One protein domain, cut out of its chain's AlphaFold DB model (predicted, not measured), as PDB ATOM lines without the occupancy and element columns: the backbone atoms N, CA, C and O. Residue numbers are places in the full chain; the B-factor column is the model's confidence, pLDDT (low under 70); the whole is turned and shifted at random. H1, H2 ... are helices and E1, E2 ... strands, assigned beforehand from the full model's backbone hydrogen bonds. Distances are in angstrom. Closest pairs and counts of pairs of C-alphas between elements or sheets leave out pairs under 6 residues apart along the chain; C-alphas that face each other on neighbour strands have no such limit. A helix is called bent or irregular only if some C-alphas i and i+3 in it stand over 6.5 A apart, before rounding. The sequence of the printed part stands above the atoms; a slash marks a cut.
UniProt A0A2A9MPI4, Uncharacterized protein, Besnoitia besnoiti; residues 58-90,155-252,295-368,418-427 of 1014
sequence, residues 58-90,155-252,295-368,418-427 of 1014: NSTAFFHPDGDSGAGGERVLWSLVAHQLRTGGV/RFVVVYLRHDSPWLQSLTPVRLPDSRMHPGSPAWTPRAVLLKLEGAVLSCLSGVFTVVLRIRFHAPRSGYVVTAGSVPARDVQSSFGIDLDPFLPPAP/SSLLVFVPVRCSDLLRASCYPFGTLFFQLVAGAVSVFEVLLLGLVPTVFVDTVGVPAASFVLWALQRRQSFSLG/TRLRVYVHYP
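What this domain is: This is residues 58 to 90, 155 to 252, 295 to 368 and 418 to 427 of the 1014 residues of an uncharacterized protein of Besnoitia besnoiti (UniProt A0A2A9MPI4). A strongly twisted sheet of seven strands forms the core, in three layers with helices on both of its faces: H1 on one, and H5, H6 and H7 on the other. The longest helix, H3, and the shorter H4 both lie off the sheet, H4 near H1 and H2. The 215 printed residues, with seven named helices and seven named strands, run E1 H1 E2 H2 E3 H3 E4 H4 E5 H5 H6 E6 H7 E7; the sheet's order is E3 E4 E5 E2 E1 E6 E7, mixed, and the class is mixed, helices and strands. The whole is compact, with a radius of gyration of the C-alphas of 17.6 A, and its rounded outline spans 52 by 47 by 37 A.

How they stand to each other: Start at E1, residues 58 to 63, an inner strand parallel to E2, residues 156 to 162, with N 60 and O 156 within hydrogen-bond range at 2.9 A, and parallel to E6, residues 340 to 345, with N 61 and O 342 at 2.9 A. On one face find H1, residues 72 to 90, at a height over the sheet of 9.3 A; it lies over E1 and runs along it, at 2 degrees on the local plane. H2, residues 166 to 169, only grazes the sheet with its residues 167 to 169. From E2 step to its parallel neighbour E5, residues 298 to 303, where N 299 and O 157 are 2.9 A apart. Next comes E4, residues 222 to 225, antiparallel to E5 with N 224 and O 300 at 2.8 A, and then the edge strand E3, residues 173 to 175, antiparallel to E4 with N 174 and O 223 at 2.8 A. H3, residues 190 to 213, only just touches the irregular H5, residues 304 to 309, by its residues 209 to 213 alone; their closest C-alphas, of Leu 213 and Cys 305, are 7.6 A apart. H4, residues 231 to 240, is close to H1 but not clearly touching, with the C-alphas of Arg 75 and Phe 240 closest at 6.0 A. H5 forms a hairpin with H6, residues 318 to 337, at a shallow tilt of 15 degrees, opposite ways; the closest C-alphas are those of Leu 308 and Ala 325, 5.4 A. H7, residues 350 to 368, touches H6 with its residues 350 to 355 alone, Ala 327 and Ala 351 having the closest C-alphas at 4.8 A. H7 lies over E6 and over the edge strand E7, residues 419 to 424; E7 is parallel to E6, with N 343 and O 419 at 2.8 A. E2, H2, E3, with E4 and E5 between the two strands in the sheet, and E5, H5, H6, E6, with E2 and E1 between them, are split strand-helix-strand units, each made of two strands of the sheet that are not neighbours and the helices between them along the chain, and both crossovers are right-handed. Every O i to N i+4 pair is within hydrogen-bond range in H3, H4 and H6; H1 has 14 of 15, H7 13 of 15 and H5 0 of 2, with 2 of 3 O i to N i+3 pairs, while H2 is too short for an i+4 pair.

Where its parts are: Find C-alpha 58 at (17.118, 27.076, 1.743), where E1 begins. H1 measures 27.7 A from first to last C-alpha and E2 19.3 A. Find C-alpha 190 at (27.770, 43.127, -15.265); from there H3 runs 34.1 A. In H5, C-alphas 304 and 307 are 7.7 A apart. H6 measures 26.3 A and H7 27.8 A, and E7 ends at C-alpha 424, (8.460, 34.040, 22.906).

The domain as a whole: The two C-alphas farthest apart, of Pro 186 and Phe 316, are 54.0 A apart. Residues 91 to 154, 253 to 294 and 369 to 417 are not printed, and the C-alpha gaps across these cuts are 12.2 A, 16.6 A and 15.6 A. Of the links that are printed whole, E3 to H3 is long. The mean pLDDT of the printed part is 76.2; 54 residues are under 70, among them 177 to 193 and 418 to 427.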
ATOM      1  N   ASN A  58      17.960  28.167   1.235       76.31
ATOM      2  CA  ASN A  58      17.118  27.076   1.743       76.31
ATOM      3  C   ASN A  58      17.542  26.641   3.157       76.31
ATOM      4  O   ASN A  58      18.180  25.608   3.348       76.31
ATOM      5  N   SER A  59      17.233  27.464   4.148       81.75
ATOM      6  CA  SER A  59      17.736  27.307   5.506       81.75
ATOM      7  C   SER A  59      16.735  27.761   6.559       81.75
ATOM      8  O   SER A  59      15.854  28.601   6.322       81.75
ATOM      9  N   THR A  60      16.859  27.170   7.740       86.75
ATOM     10  CA  THR A  60      16.151  27.575   8.955       86.75
ATOM     11  C   THR A  60      17.184  28.069   9.953       86.75
ATOM     12  O   THR A  60      18.059  27.302  10.342       86.75
ATOM     13  N   ALA A  61      17.105  29.345  10.324       88.62
ATOM     14  CA  ALA A  61      18.047  29.961  11.245       88.62
ATOM     15  C   ALA A  61      17.381  30.304  12.574       88.62
ATOM     16  O   ALA A  61      16.272  30.837  12.589       88.62
ATOM     17  N   PHE A  62      18.079  30.033  13.669       90.62
ATOM     18  CA  PHE A  62      17.674  30.352  15.029       90.62
ATOM     19  C   PHE A  62      18.534  31.494  15.564       90.62
ATOM     20  O   PHE A  62      19.763  31.406  15.572       90.62
ATOM     21  N   PHE A  63      17.898  32.574  16.008       88.62
ATOM     22  CA  PHE A  63      18.572  33.704  16.632       88.62
ATOM     23  C   PHE A  63      18.598  33.529  18.148       88.62
ATOM     24  O   PHE A  63      17.594  33.775  18.818       88.62
ATOM     25  N   HIS A  64      19.744  33.084  18.669       88.25
ATOM     26  CA  HIS A  64      19.951  32.854  20.097       88.25
ATOM     27  C   HIS A  64      21.425  33.077  20.489       88.25
ATOM     28  O   HIS A  64      22.158  32.107  20.675       88.25
ATOM     29  N   PRO A  65      21.880  34.335  20.647       87.50
ATOM     30  CA  PRO A  65      23.290  34.647  20.896       87.50
ATOM     31  C   PRO A  65      23.901  33.903  22.092       87.50
ATOM     32  O   PRO A  65      25.039  33.457  22.000       87.50
ATOM     33  N   ASP A  66      23.130  33.684  23.160       82.75
ATOM     34  CA  ASP A  66      23.563  32.950  24.360       82.75
ATOM     35  C   ASP A  66      23.247  31.437  24.299       82.75
ATOM     36  O   ASP A  66      23.003  30.797  25.318       82.75
ATOM     37  N   GLY A  67      23.204  30.840  23.100       83.00
ATOM     38  CA  GLY A  67      22.842  29.425  22.902       83.00
ATOM     39  C   GLY A  67      23.758  28.403  23.601       83.00
ATOM     40  O   GLY A  67      23.381  27.237  23.721       83.00
ATOM     41  N   ASP A  68      24.920  28.844  24.091       81.31
ATOM     42  CA  ASP A  68      25.923  28.083  24.846       81.31
ATOM     43  C   ASP A  68      25.819  28.262  26.379       81.31
ATOM     44  O   ASP A  68      26.598  27.693  27.149       81.31
ATOM     45  N   SER A  69      24.836  29.031  26.867       70.38
ATOM     46  CA  SER A  69      24.737  29.382  28.290       70.38
ATOM     47  C   SER A  69      24.231  28.236  29.184       70.38
ATOM     48  O   SER A  69      24.537  28.196  30.381       70.38
ATOM     49  N   GLY A  70      23.540  27.239  28.620       65.44
ATOM     50  CA  GLY A  70      23.095  26.037  29.339       65.44
ATOM     51  C   GLY A  70      21.804  26.190  30.158       65.44
ATOM     52  O   GLY A  70      21.624  25.434  31.114       65.44
ATOM     53  N   ALA A  71      20.952  27.191  29.897       66.12
ATOM     54  CA  ALA A  71      19.723  27.425  30.667       66.12
ATOM     55  C   ALA A  71      18.488  26.743  30.046       66.12
ATOM     56  O   ALA A  71      18.556  25.984  29.077       66.12
ATOM     57  N   GLY A  72      17.325  26.952  30.672       65.62
ATOM     58  CA  GLY A  72      16.071  26.324  30.246       65.62
ATOM     59  C   GLY A  72      15.607  26.752  28.849       65.62
ATOM     60  O   GLY A  72      15.038  25.934  28.129       65.62
ATOM     61  N   GLY A  73      15.878  27.997  28.442       72.44
ATOM     62  CA  GLY A  73      15.534  28.501  27.107       72.44
ATOM     63  C   GLY A  73      16.354  27.829  26.001       72.44
ATOM     64  O   GLY A  73      15.816  27.450  24.960       72.44
ATOM     65  N   GLU A  74      17.631  27.570  26.268       79.81
ATOM     66  CA  GLU A  74      18.553  26.887  25.366       79.81
ATOM     67  C   GLU A  74      18.141  25.426  25.171       79.81
ATOM     68  O   GLU A  74      18.214  24.916  24.056       79.81
ATOM     69  N   ARG A  75      17.602  24.756  26.200       78.56
ATOM     70  CA  ARG A  75      17.017  23.412  26.033       78.56
ATOM     71  C   ARG A  75      15.920  23.404  24.966       78.56
ATOM     72  O   ARG A  75      15.855  22.475  24.157       78.56
ATOM     73  N   VAL A  76      15.063  24.428  24.951       80.69
ATOM     74  CA  VAL A  76      14.016  24.563  23.928       80.69
ATOM     75  C   VAL A  76      14.645  24.758  22.553       80.69
ATOM     76  O   VAL A  76      14.275  24.050  21.616       80.69
ATOM     77  N   LEU A  77      15.620  25.668  22.438       87.12
ATOM     78  CA  LEU A  77      16.375  25.896  21.206       87.12
ATOM     79  C   LEU A  77      16.947  24.584  20.655       87.12
ATOM     80  O   LEU A  77      16.666  24.225  19.513       87.12
ATOM     81  N   TRP A  78      17.708  23.848  21.466       88.25
ATOM     82  CA  TRP A  78      18.392  22.630  21.031       88.25
ATOM     83  C   TRP A  78      17.427  21.495  20.702       88.25
ATOM     84  O   TRP A  78      17.674  20.734  19.768       88.25
ATOM     85  N   SER A  79      16.274  21.434  21.370       85.81
ATOM     86  CA  SER A  79      15.207  20.490  21.018       85.81
ATOM     87  C   SER A  79      14.590  20.807  19.653       85.81
ATOM     88  O   SER A  79      14.336  19.903  18.854       85.81
ATOM     89  N   LEU A  80      14.386  22.095  19.348       85.69
ATOM     90  CA  LEU A  80      13.909  22.537  18.037       85.69
ATOM     91  C   LEU A  80      14.948  22.266  16.943       85.69
ATOM     92  O   LEU A  80      14.579  21.778  15.875       85.69
ATOM     93  N   VAL A  81      16.230  22.538  17.208       89.06
ATOM     94  CA  VAL A  81      17.341  22.249  16.287       89.06
ATOM     95  C   VAL A  81      17.418  20.750  15.998       89.06
ATOM     96  O   VAL A  81      17.365  20.363  14.832       89.06
ATOM     97  N   ALA A  82      17.427  19.901  17.030       87.25
ATOM     98  CA  ALA A  82      17.440  18.447  16.873       87.25
ATOM     99  C   ALA A  82      16.239  17.944  16.055       87.25
ATOM    100  O   ALA A  82      16.388  17.095  15.178       87.25
ATOM    101  N   HIS A  83      15.043  18.501  16.276       85.00
ATOM    102  CA  HIS A  83      13.863  18.164  15.478       85.00
ATOM    103  C   HIS A  83      13.989  18.598  14.005       85.00
ATOM    104  O   HIS A  83      13.593  17.849  13.107       85.00
ATOM    105  N   GLN A  84      14.548  19.784  13.726       84.25
ATOM    106  CA  GLN A  84      14.803  20.223  12.348       84.25
ATOM    107  C   GLN A  84      15.820  19.315  11.642       84.25
ATOM    108  O   GLN A  84      15.603  18.958  10.488       84.25
ATOM    109  N   LEU A  85      16.877  18.896  12.342       84.50
ATOM    110  CA  LEU A  85      17.873  17.966  11.804       84.50
ATOM    111  C   LEU A  85      17.253  16.584  11.514       84.50
ATOM    112  O   LEU A  85      17.387  16.070  10.406       84.50
ATOM    113  N   ARG A  86      16.453  16.040  12.447       81.56
ATOM    114  CA  ARG A  86      15.704  14.776  12.270       81.56
ATOM    115  C   ARG A  86      14.770  14.801  11.062       81.56
ATOM    116  O   ARG A  86      14.795  13.903  10.223       81.56
ATOM    117  N   THR A  87      13.928  15.828  10.963       71.50
ATOM    118  CA  THR A  87      12.941  15.948   9.874       71.50
ATOM    119  C   THR A  87      13.584  16.236   8.518       71.50
ATOM    120  O   THR A  87      13.027  15.852   7.488       71.50
ATOM    121  N   GLY A  88      14.765  16.859   8.510       63.09
ATOM    122  CA  GLY A  88      15.607  17.010   7.326       63.09
ATOM    123  C   GLY A  88      16.132  15.680   6.773       63.09
ATOM    124  O   GLY A  88      16.215  15.536   5.555       63.09
ATOM    125  N   GLY A  89      16.408  14.697   7.641       52.34
ATOM    126  CA  GLY A  89      16.857  13.349   7.257       52.34
ATOM    127  C   GLY A  89      15.755  12.410   6.757       52.34
ATOM    128  O   GLY A  89      15.952  11.686   5.785       52.34
ATOM    129  N   VAL A  90      14.562  12.448   7.359       41.62
ATOM    130  CA  VAL A  90      13.478  11.486   7.055       41.62
ATOM    131  C   VAL A  90      12.806  11.737   5.695       41.62
ATOM    132  O   VAL A  90      12.375  10.795   5.031       41.62
ATOM    133  N   ARG A 155      18.865  21.238   3.016       65.88
ATOM    134  CA  ARG A 155      18.298  22.265   3.898       65.88
ATOM    135  C   ARG A 155      19.239  22.514   5.074       65.88
ATOM    136  O   ARG A 155      19.423  21.613   5.887       65.88
ATOM    137  N   PHE A 156      19.790  23.723   5.172       77.12
ATOM    138  CA  PHE A 156      20.720  24.110   6.241       77.12
ATOM    139  C   PHE A 156      19.976  24.484   7.526       77.12
ATOM    140  O   PHE A 156      18.949  25.172   7.483       77.12
ATOM    141  N   VAL A 157      20.527  24.094   8.673       88.19
ATOM    142  CA  VAL A 157      20.111  24.587   9.988       88.19
ATOM    143  C   VAL A 157      21.199  25.518  10.505       88.19
ATOM    144  O   VAL A 157      22.368  25.151  10.555       88.19
ATOM    145  N   VAL A 158      20.825  26.746  10.854       90.38
ATOM    146  CA  VAL A 158      21.767  27.786  11.280       90.38
ATOM    147  C   VAL A 158      21.440  28.233  12.698       90.38
ATOM    148  O   VAL A 158      20.271  28.415  13.029       90.38
ATOM    149  N   VAL A 159      22.456  28.450  13.529       92.75
ATOM    150  CA  VAL A 159      22.296  29.069  14.852       92.75
ATOM    151  C   VAL A 159      23.199  30.296  14.933       92.75
ATOM    152  O   VAL A 159      24.409  30.198  14.727       92.75
ATOM    153  N   TYR A 160      22.610  31.461  15.202       91.94
ATOM    154  CA  TYR A 160      23.364  32.691  15.437       91.94
ATOM    155  C   TYR A 160      23.791  32.752  16.906       91.94
ATOM    156  O   TYR A 160      22.932  32.855  17.783       91.94
ATOM    157  N   LEU A 161      25.100  32.698  17.155       90.75
ATOM    158  CA  LEU A 161      25.715  32.666  18.488       90.75
ATOM    159  C   LEU A 161      26.587  33.900  18.713       90.75
ATOM    160  O   LEU A 161      27.097  34.483  17.763       90.75
ATOM    161  N   ARG A 162      26.798  34.291  19.967       89.38
ATOM    162  CA  ARG A 162      27.750  35.346  20.335       89.38
ATOM    163  C   ARG A 162      29.149  35.052  19.795       89.38
ATOM    164  O   ARG A 162      29.586  33.902  19.753       89.38
ATOM    165  N   HIS A 163      29.850  36.100  19.377       86.69
ATOM    166  CA  HIS A 163      31.173  35.945  18.778       86.69
ATOM    167  C   HIS A 163      32.241  35.400  19.738       86.69
ATOM    168  O   HIS A 163      33.210  34.803  19.281       86.69
ATOM    169  N   ASP A 164      32.071  35.612  21.044       85.25
ATOM    170  CA  ASP A 164      32.997  35.197  22.101       85.25
ATOM    171  C   ASP A 164      32.682  33.797  22.657       85.25
ATOM    172  O   ASP A 164      33.212  33.403  23.696       85.25
ATOM    173  N   SER A 165      31.808  33.034  21.988       86.19
ATOM    174  CA  SER A 165      31.451  31.689  22.431       86.19
ATOM    175  C   SER A 165      32.666  30.746  22.356       86.19
ATOM    176  O   SER A 165      33.278  30.631  21.288       86.19
ATOM    177  N   PRO A 166      32.990  30.011  23.441       83.00
ATOM    178  CA  PRO A 166      34.068  29.017  23.450       83.00
ATOM    179  C   PRO A 166      33.903  27.940  22.372       83.00
ATOM    180  O   PRO A 166      34.882  27.436  21.831       83.00
ATOM    181  N   TRP A 167      32.659  27.630  22.001       87.94
ATOM    182  CA  TRP A 167      32.343  26.669  20.949       87.94
ATOM    183  C   TRP A 167      32.949  27.041  19.603       87.94
ATOM    184  O   TRP A 167      33.459  26.167  18.908       87.94
ATOM    185  N   LEU A 168      32.955  28.327  19.245       86.75
ATOM    186  CA  LEU A 168      33.488  28.775  17.956       86.75
ATOM    187  C   LEU A 168      35.002  28.557  17.851       86.75
ATOM    188  O   LEU A 168      35.498  28.309  16.760       86.75
ATOM    189  N   GLN A 169      35.722  28.594  18.978       83.06
ATOM    190  CA  GLN A 169      37.170  28.360  19.024       83.06
ATOM    191  C   GLN A 169      37.532  26.894  18.750       83.06
ATOM    192  O   GLN A 169      38.633  26.608  18.295       83.06
ATOM    193  N   SER A 170      36.599  25.972  19.009       82.81
ATOM    194  CA  SER A 170      36.786  24.532  18.796       82.81
ATOM    195  C   SER A 170      36.438  24.050  17.381       82.81
ATOM    196  O   SER A 170      36.632  22.877  17.076       82.81
ATOM    197  N   LEU A 171      35.886  24.921  16.528       85.81
ATOM    198  CA  LEU A 171      35.347  24.552  15.217       85.81
ATOM    199  C   LEU A 171      36.145  25.179  14.070       85.81
ATOM    200  O   LEU A 171      36.690  26.276  14.179       85.81
ATOM    201  N   THR A 172      36.135  24.519  12.912       78.25
ATOM    202  CA  THR A 172      36.785  25.027  11.698       78.25
ATOM    203  C   THR A 172      35.896  26.040  10.961       78.25
ATOM    204  O   THR A 172      34.721  25.741  10.705       78.25
ATOM    205  N   PRO A 173      36.428  27.210  10.559       81.25
ATOM    206  CA  PRO A 173      35.670  28.203   9.806       81.25
ATOM    207  C   PRO A 173      35.441  27.764   8.352       81.25
ATOM    208  O   PRO A 173      36.337  27.263   7.677       81.25
ATOM    209  N   VAL A 174      34.239  28.024   7.842       80.31
ATOM    210  CA  VAL A 174      33.785  27.714   6.480       80.31
ATOM    211  C   VAL A 174      33.143  28.958   5.861       80.31
ATOM    212  O   VAL A 174      32.493  29.755   6.543       80.31
ATOM    213  N   ARG A 175      33.314  29.149   4.546       77.81
ATOM    214  CA  ARG A 175      32.600  30.204   3.809       77.81
ATOM    215  C   ARG A 175      31.161  29.779   3.538       77.81
ATOM    216  O   ARG A 175      30.921  28.718   2.969       77.81
ATOM    217  N   LEU A 176      30.212  30.628   3.915       74.75
ATOM    218  CA  LEU A 176      28.793  30.378   3.689       74.75
ATOM    219  C   LEU A 176      28.442  30.571   2.201       74.75
ATOM    220  O   LEU A 176      28.968  31.488   1.563       74.75
ATOM    221  N   PRO A 177      27.546  29.739   1.638       64.88
ATOM    222  CA  PRO A 177      27.172  29.824   0.231       64.88
ATOM    223  C   PRO A 177      26.439  31.136  -0.083       64.88
ATOM    224  O   PRO A 177      25.509  31.529   0.624       64.88
ATOM    225  N   ASP A 178      26.818  31.793  -1.185       64.19
ATOM    226  CA  ASP A 178      26.061  32.913  -1.749       64.19
ATOM    227  C   ASP A 178      25.086  32.392  -2.811       64.19
ATOM    228  O   ASP A 178      25.488  31.989  -3.902       64.19
ATOM    229  N   SER A 179      23.788  32.429  -2.500       56.72
ATOM    230  CA  SER A 179      22.695  31.994  -3.387       56.72
ATOM    231  C   SER A 179      22.633  32.755  -4.719       56.72
ATOM    232  O   SER A 179      21.897  32.357  -5.623       56.72
ATOM    233  N   ARG A 180      23.383  33.857  -4.862       57.47
ATOM    234  CA  ARG A 180      23.464  34.660  -6.088       57.47
ATOM    235  C   ARG A 180      24.550  34.202  -7.065       57.47
ATOM    236  O   ARG A 180      24.518  34.655  -8.211       57.47
ATOM    237  N   MET A 181      25.489  33.349  -6.641       50.56
ATOM    238  CA  MET A 181      26.544  32.805  -7.501       50.56
ATOM    239  C   MET A 181      26.134  31.438  -8.053       50.56
ATOM    240  O   MET A 181      26.006  30.468  -7.312       50.56
ATOM    241  N   HIS A 182      25.952  31.349  -9.371       49.72
ATOM    242  CA  HIS A 182      25.838  30.059 -10.048       49.72
ATOM    243  C   HIS A 182      27.238  29.570 -10.445       49.72
ATOM    244  O   HIS A 182      27.976  30.338 -11.072       49.72
ATOM    245  N   PRO A 183      27.615  28.317 -10.132       42.53
ATOM    246  CA  PRO A 183      28.861  27.748 -10.629       42.53
ATOM    247  C   PRO A 183      28.813  27.729 -12.165       42.53
ATOM    248  O   PRO A 183      27.948  27.084 -12.757       42.53
ATOM    249  N   GLY A 184      29.697  28.503 -12.805       47.66
ATOM    250  CA  GLY A 184      29.827  28.578 -14.266       47.66
ATOM    251  C   GLY A 184      29.439  29.905 -14.937       47.66
ATOM    252  O   GLY A 184      29.441  29.965 -16.163       47.66
ATOM    253  N   SER A 185      29.116  30.981 -14.204       48.47
ATOM    254  CA  SER A 185      28.898  32.293 -14.841       48.47
ATOM    255  C   SER A 185      30.225  32.932 -15.295       48.47
ATOM    256  O   SER A 185      31.147  33.004 -14.476       48.47
ATOM    257  N   PRO A 186      30.341  33.450 -16.535       53.72
ATOM    258  CA  PRO A 186      31.579  34.057 -17.017       53.72
ATOM    259  C   PRO A 186      31.997  35.266 -16.166       53.72
ATOM    260  O   PRO A 186      31.164  36.076 -15.748       53.72
ATOM    261  N   ALA A 187      33.308  35.391 -15.928       55.78
ATOM    262  CA  ALA A 187      33.919  36.343 -14.992       55.78
ATOM    263  C   ALA A 187      33.669  37.836 -15.311       55.78
ATOM    264  O   ALA A 187      33.913  38.685 -14.453       55.78
ATOM    265  N   TRP A 188      33.157  38.141 -16.510       58.56
ATOM    266  CA  TRP A 188      32.970  39.486 -17.070       58.56
ATOM    267  C   TRP A 188      31.504  39.823 -17.389       58.56
ATOM    268  O   TRP A 188      31.211  40.553 -18.330       58.56
ATOM    269  N   THR A 189      30.548  39.303 -16.617       68.12
ATOM    270  CA  THR A 189      29.159  39.792 -16.693       68.12
ATOM    271  C   THR A 189      28.966  41.015 -15.785       68.12
ATOM    272  O   THR A 189      29.550  41.052 -14.697       68.12
ATOM    273  N   PRO A 190      28.099  41.989 -16.138       67.06
ATOM    274  CA  PRO A 190      27.770  43.127 -15.265       67.06
ATOM    275  C   PRO A 190      27.332  42.688 -13.859       67.06
ATOM    276  O   PRO A 190      27.642  43.326 -12.857       67.06
ATOM    277  N   ARG A 191      26.671  41.528 -13.777       63.88
ATOM    278  CA  ARG A 191      26.251  40.893 -12.526       63.88
ATOM    279  C   ARG A 191      27.426  40.358 -11.701       63.88
ATOM    280  O   ARG A 191      27.408  40.504 -10.485       63.88
ATOM    281  N   ALA A 192      28.450  39.781 -12.332       67.56
ATOM    282  CA  ALA A 192      29.666  39.344 -11.645       67.56
ATOM    283  C   ALA A 192      30.489  40.532 -11.114       67.56
ATOM    284  O   ALA A 192      31.017  40.463 -10.006       67.56
ATOM    285  N   VAL A 193      30.556  41.640 -11.864       69.50
ATOM    286  CA  VAL A 193      31.203  42.887 -11.414       69.50
ATOM    287  C   VAL A 193      30.459  43.490 -10.221       69.50
ATOM    288  O   VAL A 193      31.090  43.835  -9.223       69.50
ATOM    289  N   LEU A 194      29.123  43.535 -10.276       70.62
ATOM    290  CA  LEU A 194      28.299  44.002  -9.160       70.62
ATOM    291  C   LEU A 194      28.500  43.137  -7.905       70.62
ATOM    292  O   LEU A 194      28.693  43.681  -6.827       70.62
ATOM    293  N   LEU A 195      28.548  41.807  -8.044       70.00
ATOM    294  CA  LEU A 195      28.818  40.890  -6.927       70.00
ATOM    295  C   LEU A 195      30.226  41.075  -6.329       70.00
ATOM    296  O   LEU A 195      30.396  40.969  -5.115       70.00
ATOM    297  N   LYS A 196      31.241  41.382  -7.151       73.69
ATOM    298  CA  LYS A 196      32.595  41.712  -6.666       73.69
ATOM    299  C   LYS A 196      32.621  43.037  -5.899       73.69
ATOM    300  O   LYS A 196      33.235  43.101  -4.837       73.69
ATOM    301  N   LEU A 197      31.930  44.065  -6.401       74.94
ATOM    302  CA  LEU A 197      31.748  45.348  -5.709       74.94
ATOM    303  C   LEU A 197      31.006  45.167  -4.379       74.94
ATOM    304  O   LEU A 197      31.467  45.662  -3.354       74.94
ATOM    305  N   GLU A 198      29.913  44.401  -4.368       73.56
ATOM    306  CA  GLU A 198      29.194  44.036  -3.143       73.56
ATOM    307  C   GLU A 198      30.125  43.329  -2.144       73.56
ATOM    308  O   GLU A 198      30.162  43.695  -0.971       73.56
ATOM    309  N   GLY A 199      30.927  42.360  -2.600       73.62
ATOM    310  CA  GLY A 199      31.910  41.664  -1.767       73.62
ATOM    311  C   GLY A 199      32.974  42.595  -1.172       73.62
ATOM    312  O   GLY A 199      33.319  42.454   0.005       73.62
ATOM    313  N   ALA A 200      33.452  43.578  -1.940       77.25
ATOM    314  CA  ALA A 200      34.389  44.595  -1.463       77.25
ATOM    315  C   ALA A 200      33.746  45.521  -0.415       77.25
ATOM    316  O   ALA A 200      34.345  45.770   0.633       77.25
ATOM    317  N   VAL A 201      32.501  45.960  -0.639       77.94
ATOM    318  CA  VAL A 201      31.732  46.769   0.325       77.94
ATOM    319  C   VAL A 201      31.496  45.997   1.622       77.94
ATOM    320  O   VAL A 201      31.740  46.528   2.703       77.94
ATOM    321  N   LEU A 202      31.084  44.729   1.543       77.38
ATOM    322  CA  LEU A 202      30.884  43.878   2.721       77.38
ATOM    323  C   LEU A 202      32.195  43.608   3.468       77.38
ATOM    324  O   LEU A 202      32.193  43.555   4.696       77.38
ATOM    325  N   SER A 203      33.313  43.473   2.752       80.00
ATOM    326  CA  SER A 203      34.643  43.329   3.358       80.00
ATOM    327  C   SER A 203      35.075  44.612   4.071       80.00
ATOM    328  O   SER A 203      35.568  44.544   5.194       80.00
ATOM    329  N   CYS A 204      34.812  45.778   3.474       80.06
ATOM    330  CA  CYS A 204      35.052  47.079   4.095       80.06
ATOM    331  C   CYS A 204      34.199  47.259   5.359       80.06
ATOM    332  O   CYS A 204      34.739  47.533   6.427       80.06
ATOM    333  N   LEU A 205      32.889  46.995   5.281       76.06
ATOM    334  CA  LEU A 205      31.990  47.026   6.439       76.06
ATOM    335  C   LEU A 205      32.451  46.056   7.532       76.06
ATOM    336  O   LEU A 205      32.507  46.427   8.699       76.06
ATOM    337  N   SER A 206      32.836  44.832   7.158       78.50
ATOM    338  CA  SER A 206      33.415  43.854   8.081       78.50
ATOM    339  C   SER A 206      34.661  44.408   8.782       78.50
ATOM    340  O   SER A 206      34.782  44.250   9.994       78.50
ATOM    341  N   GLY A 207      35.550  45.084   8.047       77.69
ATOM    342  CA  GLY A 207      36.728  45.758   8.595       77.69
ATOM    343  C   GLY A 207      36.376  46.904   9.545       77.69
ATOM    344  O   GLY A 207      36.953  46.993  10.627       77.69
ATOM    345  N   VAL A 208      35.375  47.725   9.209       77.94
ATOM    346  CA  VAL A 208      34.858  48.783  10.094       77.94
ATOM    347  C   VAL A 208      34.345  48.186  11.403       77.94
ATOM    348  O   VAL A 208      34.730  48.659  12.469       77.94
ATOM    349  N   PHE A 209      33.547  47.116  11.353       73.25
ATOM    350  CA  PHE A 209      33.102  46.416  12.563       73.25
ATOM    351  C   PHE A 209      34.281  45.880  13.381       73.25
ATOM    352  O   PHE A 209      34.273  46.007  14.603       73.25
ATOM    353  N   THR A 210      35.318  45.344  12.733       76.31
ATOM    354  CA  THR A 210      36.531  44.886  13.422       76.31
ATOM    355  C   THR A 210      37.272  46.017  14.130       76.31
ATOM    356  O   THR A 210      37.729  45.820  15.253       76.31
ATOM    357  N   VAL A 211      37.361  47.202  13.525       78.75
ATOM    358  CA  VAL A 211      38.014  48.368  14.140       78.75
ATOM    359  C   VAL A 211      37.162  48.947  15.272       78.75
ATOM    360  O   VAL A 211      37.670  49.161  16.371       78.75
ATOM    361  N   VAL A 212      35.869  49.169  15.025       76.25
ATOM    362  CA  VAL A 212      34.946  49.817  15.972       76.25
ATOM    363  C   VAL A 212      34.675  48.932  17.185       76.25
ATOM    364  O   VAL A 212      34.724  49.414  18.313       76.25
ATOM    365  N   LEU A 213      34.416  47.639  16.969       72.62
ATOM    366  CA  LEU A 213      34.130  46.694  18.052       72.62
ATOM    367  C   LEU A 213      35.398  46.049  18.629       72.62
ATOM    368  O   LEU A 213      35.312  45.361  19.637       72.62
ATOM    369  N   ARG A 214      36.571  46.269  18.017       71.25
ATOM    370  CA  ARG A 214      37.853  45.623  18.367       71.25
ATOM    371  C   ARG A 214      37.829  44.086  18.292       71.25
ATOM    372  O   ARG A 214      38.576  43.423  19.007       71.25
ATOM    373  N   ILE A 215      37.024  43.508  17.395       66.62
ATOM    374  CA  ILE A 215      36.903  42.047  17.219       66.62
ATOM    375  C   ILE A 215      37.505  41.621  15.871       66.62
ATOM    376  O   ILE A 215      37.029  42.040  14.813       66.62
ATOM    377  N   ARG A 216      38.536  40.764  15.875       60.56
ATOM    378  CA  ARG A 216      39.190  40.277  14.643       60.56
ATOM    379  C   ARG A 216      38.324  39.229  13.934       60.56
ATOM    380  O   ARG A 216      38.124  38.144  14.464       60.56
ATOM    381  N   PHE A 217      37.887  39.515  12.705       63.25
ATOM    382  CA  PHE A 217      37.227  38.539  11.829       63.25
ATOM    383  C   PHE A 217      37.968  38.391  10.505       63.25
ATOM    384  O   PHE A 217      38.380  39.379   9.907       63.25
ATOM    385  N   HIS A 218      38.118  37.149  10.038       54.34
ATOM    386  CA  HIS A 218      38.935  36.827   8.862       54.34
ATOM    387  C   HIS A 218      38.208  37.017   7.519       54.34
ATOM    388  O   HIS A 218      38.868  37.255   6.512       54.34
ATOM    389  N   ALA A 219      36.868  36.951   7.479       66.56
ATOM    390  CA  ALA A 219      36.088  37.181   6.255       66.56
ATOM    391  C   ALA A 219      34.598  37.500   6.529       66.56
ATOM    392  O   ALA A 219      34.032  36.981   7.504       66.56
ATOM    393  N   PRO A 220      33.925  38.302   5.673       71.62
ATOM    394  CA  PRO A 220      32.463  38.387   5.665       71.62
ATOM    395  C   PRO A 220      31.852  37.024   5.294       71.62
ATOM    396  O   PRO A 220      32.451  36.262   4.536       71.62
ATOM    397  N   ARG A 221      30.657  36.720   5.815       75.12
ATOM    398  CA  ARG A 221      29.919  35.466   5.562       75.12
ATOM    399  C   ARG A 221      30.704  34.197   5.904       75.12
ATOM    400  O   ARG A 221      30.691  33.215   5.164       75.12
ATOM    401  N   SER A 222      31.381  34.229   7.045       80.19
ATOM    402  CA  SER A 222      31.996  33.059   7.674       80.19
ATOM    403  C   SER A 222      31.014  32.389   8.641       80.19
ATOM    404  O   SER A 222      30.253  33.062   9.340       80.19
ATOM    405  N   GLY A 223      31.025  31.060   8.671       84.94
ATOM    406  CA  GLY A 223      30.315  30.236   9.647       84.94
ATOM    407  C   GLY A 223      31.177  29.056  10.090       84.94
ATOM    408  O   GLY A 223      32.269  28.863   9.570       84.94
ATOM    409  N   TYR A 224      30.691  28.272  11.044       88.25
ATOM    410  CA  TYR A 224      31.413  27.153  11.647       88.25
ATOM    411  C   TYR A 224      30.542  25.905  11.575       88.25
ATOM    412  O   TYR A 224      29.406  25.918  12.049       88.25
ATOM    413  N   VAL A 225      31.037  24.845  10.940       87.19
ATOM    414  CA  VAL A 225      30.279  23.596  10.782       87.19
ATOM    415  C   VAL A 225      30.406  22.773  12.056       87.19
ATOM    416  O   VAL A 225      31.507  22.606  12.573       87.19
ATOM    417  N   VAL A 226      29.282  22.255  12.548       89.19
ATOM    418  CA  VAL A 226      29.258  21.362  13.710       89.19
ATOM    419  C   VAL A 226      29.345  19.919  13.220       89.19
ATOM    420  O   VAL A 226      28.551  19.503  12.375       89.19
ATOM    421  N   THR A 227      30.308  19.167  13.741       87.69
ATOM    422  CA  THR A 227      30.539  17.754  13.407       87.69
ATOM    423  C   THR A 227      30.187  16.847  14.582       87.69
ATOM    424  O   THR A 227      30.128  17.297  15.732       87.69
ATOM    425  N   ALA A 228      29.950  15.568  14.300       86.31
ATOM    426  CA  ALA A 228      29.730  14.558  15.326       86.31
ATOM    427  C   ALA A 228      30.949  14.478  16.263       86.31
ATOM    428  O   ALA A 228      32.097  14.515  15.811       86.31
ATOM    429  N   GLY A 229      30.699  14.420  17.571       83.06
ATOM    430  CA  GLY A 229      31.730  14.392  18.604       83.06
ATOM    431  C   GLY A 229      32.449  15.725  18.836       83.06
ATOM    432  O   GLY A 229      33.408  15.757  19.610       83.06
ATOM    433  N   SER A 230      32.020  16.826  18.208       87.75
ATOM    434  CA  SER A 230      32.547  18.171  18.490       87.75
ATOM    435  C   SER A 230      32.158  18.661  19.896       87.75
ATOM    436  O   SER A 230      31.188  18.180  20.484       87.75
ATOM    437  N   VAL A 231      32.896  19.638  20.445       86.44
ATOM    438  CA  VAL A 231      32.607  20.224  21.775       86.44
ATOM    439  C   VAL A 231      31.144  20.675  21.911       86.44
ATOM    440  O   VAL A 231      30.513  20.287  22.891       86.44
ATOM    441  N   PRO A 232      30.537  21.389  20.938       88.50
ATOM    442  CA  PRO A 232      29.134  21.787  21.044       88.50
ATOM    443  C   PRO A 232      28.165  20.605  21.115       88.50
ATOM    444  O   PRO A 232      27.187  20.664  21.854       88.50
ATOM    445  N   ALA A 233      28.422  19.527  20.365       86.75
ATOM    446  CA  ALA A 233      27.575  18.337  20.395       86.75
ATOM    447  C   ALA A 233      27.624  17.654  21.772       86.75
ATOM    448  O   ALA A 233      26.576  17.344  22.344       86.75
ATOM    449  N   ARG A 234      28.826  17.527  22.352       81.38
ATOM    450  CA  ARG A 234      29.024  16.983  23.707       81.38
ATOM    451  C   ARG A 234      28.394  17.862  24.780       81.38
ATOM    452  O   ARG A 234      27.727  17.341  25.665       81.38
ATOM    453  N   ASP A 235      28.560  19.179  24.692       81.06
ATOM    454  CA  ASP A 235      28.012  20.123  25.670       81.06
ATOM    455  C   ASP A 235      26.478  20.150  25.646       81.06
ATOM    456  O   ASP A 235      25.836  20.244  26.695       81.06
ATOM    457  N   VAL A 236      25.870  20.038  24.460       82.88
ATOM    458  CA  VAL A 236      24.413  19.914  24.312       82.88
ATOM    459  C   VAL A 236      23.921  18.580  24.881       82.88
ATOM    460  O   VAL A 236      22.904  18.550  25.585       82.88
ATOM    461  N   GLN A 237      24.654  17.489  24.647       80.38
ATOM    462  CA  GLN A 237      24.333  16.180  25.207       80.38
ATOM    463  C   GLN A 237      24.458  16.168  26.737       80.38
ATOM    464  O   GLN A 237      23.528  15.722  27.408       80.38
ATOM    465  N   SER A 238      25.539  16.705  27.304       69.56
ATOM    466  CA  SER A 238      25.779  16.726  28.753       69.56
ATOM    467  C   SER A 238      24.832  17.677  29.493       69.56
ATOM    468  O   SER A 238      24.296  17.332  30.545       69.56
ATOM    469  N   SER A 239      24.550  18.853  28.920       72.69
ATOM    470  CA  SER A 239      23.705  19.871  29.560       72.69
ATOM    471  C   SER A 239      22.207  19.572  29.440       72.69
ATOM    472  O   SER A 239      21.425  19.913  30.334       72.69
ATOM    473  N   PHE A 240      21.771  18.972  28.325       75.44
ATOM    474  CA  PHE A 240      20.344  18.826  28.007       75.44
ATOM    475  C   PHE A 240      19.888  17.381  27.776       75.44
ATOM    476  O   PHE A 240      18.680  17.139  27.715       75.44
ATOM    477  N   GLY A 241      20.808  16.421  27.663       72.69
ATOM    478  CA  GLY A 241      20.495  15.035  27.308       72.69
ATOM    479  C   GLY A 241      20.038  14.870  25.856       72.69
ATOM    480  O   GLY A 241      19.338  13.901  25.551       72.69
ATOM    481  N   ILE A 242      20.365  15.830  24.982       81.94
ATOM    482  CA  ILE A 242      19.983  15.845  23.566       81.94
ATOM    483  C   ILE A 242      21.183  15.383  22.748       81.94
ATOM    484  O   ILE A 242      22.183  16.089  22.665       81.94
ATOM    485  N   ASP A 243      21.068  14.211  22.134       85.06
ATOM    486  CA  ASP A 243      22.109  13.687  21.260       85.06
ATOM    487  C   ASP A 243      21.945  14.234  19.833       85.06
ATOM    488  O   ASP A 243      20.922  13.997  19.175       85.06
ATOM    489  N   LEU A 244      22.932  15.020  19.395       87.31
ATOM    490  CA  LEU A 244      22.995  15.585  18.049       87.31
ATOM    491  C   LEU A 244      23.831  14.724  17.097       87.31
ATOM    492  O   LEU A 244      23.595  14.800  15.892       87.31
ATOM    493  N   ASP A 245      24.752  13.903  17.609       85.94
ATOM    494  CA  ASP A 245      25.736  13.165  16.807       85.94
ATOM    495  C   ASP A 245      25.115  12.304  15.692       85.94
ATOM    496  O   ASP A 245      25.642  12.348  14.578       85.94
ATOM    497  N   PRO A 246      23.961  11.624  15.886       85.19
ATOM    498  CA  PRO A 246      23.312  10.852  14.822       85.19
ATOM    499  C   PRO A 246      22.910  11.668  13.586       85.19
ATOM    500  O   PRO A 246      22.604  11.093  12.542       85.19
ATOM    501  N   PHE A 247      22.854  12.997  13.702       83.62
ATOM    502  CA  PHE A 247      22.421  13.905  12.640       83.62
ATOM    503  C   PHE A 247      23.547  14.799  12.112       83.62
ATOM    504  O   PHE A 247      23.286  15.657  11.269       83.62
ATOM    505  N   LEU A 248      24.772  14.646  12.618       85.00
ATOM    506  CA  LEU A 248      25.907  15.491  12.261       85.00
ATOM    507  C   LEU A 248      26.894  14.740  11.356       85.00
ATOM    508  O   LEU A 248      27.047  13.524  11.472       85.00
ATOM    509  N   PRO A 249      27.591  15.446  10.447       80.62
ATOM    510  CA  PRO A 249      28.639  14.832   9.642       80.62
ATOM    511  C   PRO A 249      29.815  14.384  10.527       80.62
ATOM    512  O   PRO A 249      30.110  15.050  11.528       80.62
ATOM    513  N   PRO A 250      30.527  13.300  10.165       78.25
ATOM    514  CA  PRO A 250      31.720  12.874  10.889       78.25
ATOM    515  C   PRO A 250      32.801  13.961  10.850       78.25
ATOM    516  O   PRO A 250      32.880  14.743   9.899       78.25
ATOM    517  N   ALA A 251      33.645  14.010  11.884       70.56
ATOM    518  CA  ALA A 251      34.778  14.926  11.908       70.56
ATOM    519  C   ALA A 251      35.712  14.666  10.704       70.56
ATOM    520  O   ALA A 251      35.948  13.502  10.358       70.56
ATOM    521  N   PRO A 252      36.239  15.717  10.049       60.81
ATOM    522  CA  PRO A 252      37.217  15.542   8.983       60.81
ATOM    523  C   PRO A 252      38.435  14.797   9.540       60.81
ATOM    524  O   PRO A 252      38.983  15.184  10.569       60.81
ATOM    525  N   SER A 295      22.189  14.334   5.091       50.19
ATOM    526  CA  SER A 295      21.008  15.173   5.251       50.19
ATOM    527  C   SER A 295      21.234  16.314   6.251       50.19
ATOM    528  O   SER A 295      21.690  16.067   7.356       50.19
ATOM    529  N   SER A 296      20.854  17.539   5.871       56.56
ATOM    530  CA  SER A 296      20.780  18.761   6.700       56.56
ATOM    531  C   SER A 296      21.998  19.117   7.575       56.56
ATOM    532  O   SER A 296      22.130  18.665   8.702       56.56
ATOM    533  N   LEU A 297      22.829  20.056   7.103       77.94
ATOM    534  CA  LEU A 297      24.012  20.558   7.820       77.94
ATOM    535  C   LEU A 297      23.666  21.593   8.912       77.94
ATOM    536  O   LEU A 297      22.938  22.554   8.634       77.94
ATOM    537  N   LEU A 298      24.241  21.436  10.116       89.50
ATOM    538  CA  LEU A 298      24.209  22.415  11.216       89.50
ATOM    539  C   LEU A 298      25.415  23.370  11.146       89.50
ATOM    540  O   LEU A 298      26.564  22.926  11.129       89.50
ATOM    541  N   VAL A 299      25.158  24.681  11.145       88.94
ATOM    542  CA  VAL A 299      26.194  25.724  11.048       88.94
ATOM    543  C   VAL A 299      25.982  26.828  12.083       88.94
ATOM    544  O   VAL A 299      24.882  27.363  12.226       88.94
ATOM    545  N   PHE A 300      27.049  27.228  12.771       92.06
ATOM    546  CA  PHE A 300      27.055  28.381  13.668       92.06
ATOM    547  C   PHE A 300      27.549  29.636  12.960       92.06
ATOM    548  O   PHE A 300      28.524  29.602  12.212       92.06
ATOM    549  N   VAL A 301      26.878  30.759  13.205       89.69
ATOM    550  CA  VAL A 301      27.243  32.060  12.639       89.69
ATOM    551  C   VAL A 301      27.448  33.058  13.783       89.69
ATOM    552  O   VAL A 301      26.522  33.255  14.572       89.69
ATOM    553  N   PRO A 302      28.630  33.689  13.897       89.44
ATOM    554  CA  PRO A 302      28.909  34.626  14.976       89.44
ATOM    555  C   PRO A 302      28.130  35.937  14.809       89.44
ATOM    556  O   PRO A 302      28.108  36.527  13.728       89.44
ATOM    557  N   VAL A 303      27.549  36.419  15.905       89.62
ATOM    558  CA  VAL A 303      26.963  37.752  16.065       89.62
ATOM    559  C   VAL A 303      28.030  38.657  16.669       89.62
ATOM    560  O   VAL A 303      28.394  38.509  17.837       89.62
ATOM    561  N   ARG A 304      28.557  39.589  15.878       85.94
ATOM    562  CA  ARG A 304      29.689  40.446  16.258       85.94
ATOM    563  C   ARG A 304      29.254  41.526  17.239       85.94
ATOM    564  O   ARG A 304      29.957  41.798  18.202       85.94
ATOM    565  N   CYS A 305      28.058  42.077  17.054       85.19
ATOM    566  CA  CYS A 305      27.443  43.037  17.967       85.19
ATOM    567  C   CYS A 305      26.814  42.391  19.215       85.19
ATOM    568  O   CYS A 305      26.035  43.054  19.899       85.19
ATOM    569  N   SER A 306      27.111  41.122  19.535       85.88
ATOM    570  CA  SER A 306      26.469  40.419  20.658       85.88
ATOM    571  C   SER A 306      26.659  41.119  22.004       85.88
ATOM    572  O   SER A 306      25.765  41.065  22.845       85.88
ATOM    573  N   ASP A 307      27.775  41.824  22.204       84.25
ATOM    574  CA  ASP A 307      28.023  42.573  23.440       84.25
ATOM    575  C   ASP A 307      27.013  43.698  23.659       84.25
ATOM    576  O   ASP A 307      26.622  43.948  24.796       84.25
ATOM    577  N   LEU A 308      26.507  44.312  22.584       83.19
ATOM    578  CA  LEU A 308      25.467  45.339  22.673       83.19
ATOM    579  C   LEU A 308      24.150  44.774  23.221       83.19
ATOM    580  O   LEU A 308      23.314  45.521  23.706       83.19
ATOM    581  N   LEU A 309      23.927  43.459  23.179       80.75
ATOM    582  CA  LEU A 309      22.714  42.858  23.741       80.75
ATOM    583  C   LEU A 309      22.768  42.762  25.275       80.75
ATOM    584  O   LEU A 309      21.726  42.608  25.925       80.75
ATOM    585  N   ARG A 310      23.956  42.889  25.880       79.44
ATOM    586  CA  ARG A 310      24.139  42.769  27.329       79.44
ATOM    587  C   ARG A 310      23.561  43.988  28.045       79.44
ATOM    588  O   ARG A 310      23.944  45.129  27.799       79.44
ATOM    589  N   ALA A 311      22.679  43.738  29.012       75.50
ATOM    590  CA  ALA A 311      22.068  44.786  29.833       75.50
ATOM    591  C   ALA A 311      23.108  45.666  30.554       75.50
ATOM    592  O   ALA A 311      22.881  46.856  30.757       75.50
ATOM    593  N   SER A 312      24.265  45.092  30.902       76.50
ATOM    594  CA  SER A 312      25.373  45.776  31.577       76.50
ATOM    595  C   SER A 312      25.987  46.921  30.769       76.50
ATOM    596  O   SER A 312      26.610  47.800  31.354       76.50
ATOM    597  N   CYS A 313      25.803  46.946  29.446       78.81
ATOM    598  CA  CYS A 313      26.291  48.032  28.595       78.81
ATOM    599  C   CYS A 313      25.469  49.322  28.743       78.81
ATOM    600  O   CYS A 313      25.902  50.378  28.286       78.81
ATOM    601  N   TYR A 314      24.296  49.256  29.382       81.00
ATOM    602  CA  TYR A 314      23.341  50.359  29.437       81.00
ATOM    603  C   TYR A 314      22.934  50.666  30.882       81.00
ATOM    604  O   TYR A 314      21.934  50.127  31.368       81.00
ATOM    605  N   PRO A 315      23.660  51.561  31.577       72.25
ATOM    606  CA  PRO A 315      23.332  51.944  32.952       72.25
ATOM    607  C   PRO A 315      22.008  52.721  33.059       72.25
ATOM    608  O   PRO A 315      21.396  52.771  34.122       72.25
ATOM    609  N   PHE A 316      21.539  53.314  31.957       73.06
ATOM    610  CA  PHE A 316      20.237  53.964  31.849       73.06
ATOM    611  C   PHE A 316      19.538  53.535  30.558       73.06
ATOM    612  O   PHE A 316      20.180  53.226  29.559       73.06
ATOM    613  N   GLY A 317      18.201  53.519  30.568       71.62
ATOM    614  CA  GLY A 317      17.414  53.203  29.373       71.62
ATOM    615  C   GLY A 317      17.638  51.791  28.818       71.62
ATOM    616  O   GLY A 317      17.392  51.577  27.632       71.62
ATOM    617  N   THR A 318      18.082  50.842  29.651       77.88
ATOM    618  CA  THR A 318      18.553  49.501  29.268       77.88
ATOM    619  C   THR A 318      17.660  48.813  28.244       77.88
ATOM    620  O   THR A 318      18.143  48.385  27.205       77.88
ATOM    621  N   LEU A 319      16.345  48.792  28.467       74.12
ATOM    622  CA  LEU A 319      15.408  48.116  27.567       74.12
ATOM    623  C   LEU A 319      15.294  48.783  26.186       74.12
ATOM    624  O   LEU A 319      15.102  48.100  25.185       74.12
ATOM    625  N   PHE A 320      15.414  50.111  26.119       76.38
ATOM    626  CA  PHE A 320      15.394  50.843  24.850       76.38
ATOM    627  C   PHE A 320      16.679  50.598  24.059       76.38
ATOM    628  O   PHE A 320      16.635  50.358  22.856       76.38
ATOM    629  N   PHE A 321      17.832  50.620  24.724       81.25
ATOM    630  CA  PHE A 321      19.089  50.365  24.033       81.25
ATOM    631  C   PHE A 321      19.263  48.891  23.660       81.25
ATOM    632  O   PHE A 321      19.721  48.618  22.559       81.25
ATOM    633  N   GLN A 322      18.795  47.946  24.482       81.62
ATOM    634  CA  GLN A 322      18.726  46.528  24.107       81.62
ATOM    635  C   GLN A 322      17.788  46.288  22.918       81.62
ATOM    636  O   GLN A 322      18.095  45.475  22.049       81.62
ATOM    637  N   LEU A 323      16.673  47.026  22.831       77.44
ATOM    638  CA  LEU A 323      15.797  47.027  21.657       77.44
ATOM    639  C   LEU A 323      16.571  47.442  20.394       77.44
ATOM    640  O   LEU A 323      16.513  46.742  19.384       77.44
ATOM    641  N   VAL A 324      17.320  48.548  20.448       80.31
ATOM    642  CA  VAL A 324      18.136  49.032  19.320       80.31
ATOM    643  C   VAL A 324      19.261  48.048  18.981       80.31
ATOM    644  O   VAL A 324      19.419  47.683  17.817       80.31
ATOM    645  N   ALA A 325      19.995  47.565  19.984       83.44
ATOM    646  CA  ALA A 325      21.057  46.572  19.830       83.44
ATOM    647  C   ALA A 325      20.557  45.285  19.168       83.44
ATOM    648  O   ALA A 325      21.231  44.708  18.316       83.44
ATOM    649  N   GLY A 326      19.338  44.876  19.512       82.75
ATOM    650  CA  GLY A 326      18.617  43.789  18.876       82.75
ATOM    651  C   GLY A 326      18.418  43.978  17.375       82.75
ATOM    652  O   GLY A 326      18.719  43.082  16.588       82.75
ATOM    653  N   ALA A 327      17.959  45.166  16.972       81.50
ATOM    654  CA  ALA A 327      17.794  45.530  15.565       81.50
ATOM    655  C   ALA A 327      19.130  45.474  14.813       81.50
ATOM    656  O   ALA A 327      19.213  44.889  13.736       81.50
ATOM    657  N   VAL A 328      20.173  46.060  15.410       84.81
ATOM    658  CA  VAL A 328      21.529  46.100  14.851       84.81
ATOM    659  C   VAL A 328      22.083  44.687  14.681       84.81
ATOM    660  O   VAL A 328      22.561  44.356  13.602       84.81
ATOM    661  N   SER A 329      21.941  43.834  15.697       86.94
ATOM    662  CA  SER A 329      22.423  42.448  15.668       86.94
ATOM    663  C   SER A 329      21.723  41.623  14.587       86.94
ATOM    664  O   SER A 329      22.372  40.886  13.852       86.94
ATOM    665  N   VAL A 330      20.402  41.771  14.440       85.56
ATOM    666  CA  VAL A 330      19.633  41.071  13.395       85.56
ATOM    667  C   VAL A 330      20.014  41.578  12.007       85.56
ATOM    668  O   VAL A 330      20.191  40.791  11.081       85.56
ATOM    669  N   PHE A 331      20.168  42.891  11.854       85.44
ATOM    670  CA  PHE A 331      20.617  43.483  10.601       85.44
ATOM    671  C   PHE A 331      22.014  42.978  10.207       85.44
ATOM    672  O   PHE A 331      22.232  42.576   9.064       85.44
ATOM    673  N   GLU A 332      22.931  42.919  11.169       86.31
ATOM    674  CA  GLU A 332      24.284  42.409  10.992       86.31
ATOM    675  C   GLU A 332      24.298  40.944  10.536       86.31
ATOM    676  O   GLU A 332      24.916  40.640   9.517       86.31
ATOM    677  N   VAL A 333      23.587  40.036  11.221       86.31
ATOM    678  CA  VAL A 333      23.596  38.606  10.850       86.31
ATOM    679  C   VAL A 333      22.938  38.335   9.497       86.31
ATOM    680  O   VAL A 333      23.309  37.380   8.815       86.31
ATOM    681  N   LEU A 334      21.989  39.175   9.076       83.56
ATOM    682  CA  LEU A 334      21.382  39.087   7.746       83.56
ATOM    683  C   LEU A 334      22.315  39.637   6.655       83.56
ATOM    684  O   LEU A 334      22.319  39.118   5.540       83.56
ATOM    685  N   LEU A 335      23.110  40.665   6.961       80.38
ATOM    686  CA  LEU A 335      24.029  41.290   6.007       80.38
ATOM    687  C   LEU A 335      25.350  40.523   5.864       80.38
ATOM    688  O   LEU A 335      25.783  40.219   4.748       80.38
ATOM    689  N   LEU A 336      25.987  40.223   6.994       75.31
ATOM    690  CA  LEU A 336      27.316  39.618   7.095       75.31
ATOM    691  C   LEU A 336      27.280  38.110   7.349       75.31
ATOM    692  O   LEU A 336      28.328  37.480   7.253       75.31
ATOM    693  N   GLY A 337      26.117  37.539   7.663       80.75
ATOM    694  CA  GLY A 337      25.920  36.103   7.841       80.75
ATOM    695  C   GLY A 337      25.160  35.486   6.669       80.75
ATOM    696  O   GLY A 337      25.640  35.465   5.536       80.75
ATOM    697  N   LEU A 338      23.971  34.957   6.952       79.31
ATOM    698  CA  LEU A 338      23.157  34.208   5.999       79.31
ATOM    699  C   LEU A 338      21.690  34.606   6.142       79.31
ATOM    700  O   LEU A 338      21.171  34.636   7.251       79.31
ATOM    701  N   VAL A 339      21.018  34.899   5.024       82.38
ATOM    702  CA  VAL A 339      19.581  35.216   5.007       82.38
ATOM    703  C   VAL A 339      18.785  33.915   4.865       82.38
ATOM    704  O   VAL A 339      18.929  33.233   3.840       82.38
ATOM    705  N   PRO A 340      17.954  33.540   5.854       84.44
ATOM    706  CA  PRO A 340      17.252  32.266   5.826       84.44
ATOM    707  C   PRO A 340      15.880  32.341   5.156       84.44
ATOM    708  O   PRO A 340      15.277  33.409   5.031       84.44
ATOM    709  N   THR A 341      15.345  31.179   4.774       80.62
ATOM    710  CA  THR A 341      13.918  31.037   4.416       80.62
ATOM    711  C   THR A 341      13.005  31.052   5.633       80.62
ATOM    712  O   THR A 341      11.880  31.532   5.543       80.62
ATOM    713  N   VAL A 342      13.475  30.545   6.774       81.69
ATOM    714  CA  VAL A 342      12.744  30.569   8.042       81.69
ATOM    715  C   VAL A 342      13.663  31.162   9.098       81.69
ATOM    716  O   VAL A 342      14.698  30.579   9.405       81.69
ATOM    717  N   PHE A 343      13.289  32.315   9.638       85.00
ATOM    718  CA  PHE A 343      13.979  32.957  10.750       85.00
ATOM    719  C   PHE A 343      13.190  32.696  12.031       85.00
ATOM    720  O   PHE A 343      12.013  33.052  12.103       85.00
ATOM    721  N   VAL A 344      13.825  32.064  13.015       84.75
ATOM    722  CA  VAL A 344      13.247  31.764  14.324       84.75
ATOM    723  C   VAL A 344      13.888  32.670  15.368       84.75
ATOM    724  O   VAL A 344      15.064  32.507  15.682       84.75
ATOM    725  N   ASP A 345      13.125  33.616  15.909       82.50
ATOM    726  CA  ASP A 345      13.558  34.407  17.064       82.50
ATOM    727  C   ASP A 345      13.121  33.707  18.354       82.50
ATOM    728  O   ASP A 345      11.923  33.566  18.606       82.50
ATOM    729  N   THR A 346      14.093  33.246  19.141       78.25
ATOM    730  CA  THR A 346      13.884  32.583  20.441       78.25
ATOM    731  C   THR A 346      14.164  33.494  21.636       78.25
ATOM    732  O   THR A 346      13.779  33.166  22.756       78.25
ATOM    733  N   VAL A 347      14.833  34.630  21.414       72.00
ATOM    734  CA  VAL A 347      15.165  35.610  22.464       72.00
ATOM    735  C   VAL A 347      14.009  36.594  22.658       72.00
ATOM    736  O   VAL A 347      13.838  37.154  23.738       72.00
ATOM    737  N   GLY A 348      13.174  36.764  21.628       67.38
ATOM    738  CA  GLY A 348      11.992  37.619  21.667       67.38
ATOM    739  C   GLY A 348      12.345  39.089  21.479       67.38
ATOM    740  O   GLY A 348      11.750  39.941  22.131       67.38
ATOM    741  N   VAL A 349      13.315  39.393  20.613       65.88
ATOM    742  CA  VAL A 349      13.819  40.746  20.373       65.88
ATOM    743  C   VAL A 349      12.887  41.481  19.397       65.88
ATOM    744  O   VAL A 349      12.957  41.293  18.182       65.88
ATOM    745  N   PRO A 350      12.024  42.397  19.867       61.81
ATOM    746  CA  PRO A 350      10.994  43.022  19.030       61.81
ATOM    747  C   PRO A 350      11.517  43.798  17.819       61.81
ATOM    748  O   PRO A 350      10.882  43.770  16.765       61.81
ATOM    749  N   ALA A 351      12.664  44.477  17.928       66.81
ATOM    750  CA  ALA A 351      13.191  45.254  16.807       66.81
ATOM    751  C   ALA A 351      13.710  44.380  15.654       66.81
ATOM    752  O   ALA A 351      13.743  44.847  14.513       66.81
ATOM    753  N   ALA A 352      14.019  43.102  15.913       68.62
ATOM    754  CA  ALA A 352      14.311  42.118  14.869       68.62
ATOM    755  C   ALA A 352      13.176  42.053  13.835       68.62
ATOM    756  O   ALA A 352      13.405  41.963  12.629       68.62
ATOM    757  N   SER A 353      11.936  42.182  14.312       69.94
ATOM    758  CA  SER A 353      10.738  42.116  13.477       69.94
ATOM    759  C   SER A 353      10.665  43.251  12.455       69.94
ATOM    760  O   SER A 353      10.174  43.043  11.346       69.94
ATOM    761  N   PHE A 354      11.166  44.445  12.793       71.50
ATOM    762  CA  PHE A 354      11.178  45.583  11.870       71.50
ATOM    763  C   PHE A 354      12.154  45.354  10.712       71.50
ATOM    764  O   PHE A 354      11.798  45.549   9.549       71.50
ATOM    765  N   VAL A 355      13.361  44.873  11.028       75.62
ATOM    766  CA  VAL A 355      14.390  44.548  10.030       75.62
ATOM    767  C   VAL A 355      13.889  43.460   9.077       75.62
ATOM    768  O   VAL A 355      13.987  43.599   7.857       75.62
ATOM    769  N   LEU A 356      13.280  42.406   9.623       75.06
ATOM    770  CA  LEU A 356      12.730  41.307   8.831       75.06
ATOM    771  C   LEU A 356      11.558  41.741   7.949       75.06
ATOM    772  O   LEU A 356      11.451  41.288   6.812       75.06
ATOM    773  N   TRP A 357      10.708  42.652   8.417       73.88
ATOM    774  CA  TRP A 357       9.654  43.217   7.581       73.88
ATOM    775  C   TRP A 357      10.212  44.033   6.409       73.88
ATOM    776  O   TRP A 357       9.737  43.891   5.280       73.88
ATOM    777  N   ALA A 358      11.221  44.874   6.656       72.50
ATOM    778  CA  ALA A 358      11.845  45.667   5.600       72.50
ATOM    779  C   ALA A 358      12.467  44.751   4.531       72.50
ATOM    780  O   ALA A 358      12.284  44.969   3.328       72.50
ATOM    781  N   LEU A 359      13.097  43.656   4.971       76.12
ATOM    782  CA  LEU A 359      13.576  42.587   4.099       76.12
ATOM    783  C   LEU A 359      12.431  41.942   3.299       76.12
ATOM    784  O   LEU A 359      12.531  41.848   2.077       76.12
ATOM    785  N   GLN A 360      11.328  41.548   3.942       74.69
ATOM    786  CA  GLN A 360      10.169  40.941   3.271       74.69
ATOM    787  C   GLN A 360       9.538  41.871   2.225       74.69
ATOM    788  O   GLN A 360       9.152  41.415   1.147       74.69
ATOM    789  N   ARG A 361       9.447  43.177   2.510       73.25
ATOM    790  CA  ARG A 361       8.952  44.188   1.563       73.25
ATOM    791  C   ARG A 361       9.852  44.301   0.346       73.25
ATOM    792  O   ARG A 361       9.349  44.253  -0.774       73.25
ATOM    793  N   ARG A 362      11.166  44.391   0.560       75.62
ATOM    794  CA  ARG A 362      12.147  44.423  -0.527       75.62
ATOM    795  C   ARG A 362      12.079  43.152  -1.374       75.62
ATOM    796  O   ARG A 362      12.089  43.238  -2.603       75.62
ATOM    797  N   GLN A 363      12.005  41.989  -0.727       75.62
ATOM    798  CA  GLN A 363      11.862  40.711  -1.416       75.62
ATOM    799  C   GLN A 363      10.580  40.734  -2.254       75.62
ATOM    800  O   GLN A 363      10.675  40.615  -3.463       75.62
ATOM    801  N   SER A 364       9.421  41.041  -1.668       69.31
ATOM    802  CA  SER A 364       8.134  41.127  -2.383       69.31
ATOM    803  C   SER A 364       8.165  42.087  -3.579       69.31
ATOM    804  O   SER A 364       7.677  41.746  -4.653       69.31
ATOM    805  N   PHE A 365       8.779  43.265  -3.424       68.44
ATOM    806  CA  PHE A 365       8.956  44.231  -4.511       68.44
ATOM    807  C   PHE A 365       9.833  43.674  -5.638       68.44
ATOM    808  O   PHE A 365       9.473  43.769  -6.807       68.44
ATOM    809  N   SER A 366      10.946  43.018  -5.292       67.06
ATOM    810  CA  SER A 366      11.840  42.385  -6.273       67.06
ATOM    811  C   SER A 366      11.165  41.244  -7.043       67.06
ATOM    812  O   SER A 366      11.612  40.901  -8.133       67.06
ATOM    813  N   LEU A 367      10.116  40.642  -6.478       66.50
ATOM    814  CA  LEU A 367       9.326  39.594  -7.128       66.50
ATOM    815  C   LEU A 367       8.237  40.178  -8.018       66.50
ATOM    816  O   LEU A 367       8.082  39.716  -9.140       66.50
ATOM    817  N   GLY A 368       7.561  41.236  -7.563       57.75
ATOM    818  CA  GLY A 368       6.601  41.978  -8.386       57.75
ATOM    819  C   GLY A 368       7.246  42.646  -9.603       57.75
ATOM    820  O   GLY A 368       6.639  42.684 -10.664       57.75
ATOM    821  N   THR A 418      11.650  35.251   3.070       65.06
ATOM    822  CA  THR A 418      12.068  34.976   4.454       65.06
ATOM    823  C   THR A 418      10.845  35.035   5.371       65.06
ATOM    824  O   THR A 418      10.241  36.091   5.558       65.06
ATOM    825  N   ARG A 419      10.463  33.896   5.953       69.56
ATOM    826  CA  ARG A 419       9.332  33.755   6.881       69.56
ATOM    827  C   ARG A 419       9.817  33.952   8.320       69.56
ATOM    828  O   ARG A 419      10.774  33.301   8.732       69.56
ATOM    829  N   LEU A 420       9.143  34.809   9.088       64.94
ATOM    830  CA  LEU A 420       9.428  35.018  10.511       64.94
ATOM    831  C   LEU A 420       8.565  34.085  11.368       64.94
ATOM    832  O   LEU A 420       7.337  34.081  11.267       64.94
ATOM    833  N   ARG A 421       9.213  33.310  12.233       69.31
ATOM    834  CA  ARG A 421       8.585  32.556  13.319       69.31
ATOM    835  C   ARG A 421       9.163  33.063  14.632       69.31
ATOM    836  O   ARG A 421      10.373  33.171  14.765       69.31
ATOM    837  N   VAL A 422       8.317  33.397  15.593       60.75
ATOM    838  CA  VAL A 422       8.777  33.906  16.888       60.75
ATOM    839  C   VAL A 422       8.335  32.951  17.978       60.75
ATOM    840  O   VAL A 422       7.144  32.690  18.145       60.75
ATOM    841  N   TYR A 423       9.305  32.444  18.723       59.88
ATOM    842  CA  TYR A 423       9.077  31.698  19.944       59.88
ATOM    843  C   TYR A 423       9.360  32.632  21.119       59.88
ATOM    844  O   TYR A 423      10.511  32.940  21.421       59.88
ATOM    845  N   VAL A 424       8.306  33.130  21.768       59.34
ATOM    846  CA  VAL A 424       8.460  34.040  22.906       59.34
ATOM    847  C   VAL A 424       8.625  33.211  24.174       59.34
ATOM    848  O   VAL A 424       7.643  32.762  24.765       59.34
ATOM    849  N   HIS A 425       9.876  33.015  24.586       54.12
ATOM    850  CA  HIS A 425      10.205  32.403  25.875       54.12
ATOM    851  C   HIS A 425      10.201  33.426  27.028       54.12
ATOM    852  O   HIS A 425       9.852  33.090  28.157       54.12
ATOM    853  N   TYR A 426      10.553  34.682  26.726       58.50
ATOM    854  CA  TYR A 426      10.620  35.797  27.672       58.50
ATOM    855  C   TYR A 426       9.871  37.008  27.093       58.50
ATOM    856  O   TYR A 426      10.400  37.697  26.220       58.50
ATOM    857  N   PRO A 427       8.631  37.308  27.515       54.41
ATOM    858  CA  PRO A 427       8.057  38.602  27.219       54.41
ATOM    859  C   PRO A 427       8.886  39.670  27.945       54.41
ATOM    860  O   PRO A 427       9.089  39.602  29.153       54.41
TER     861      PRO A 427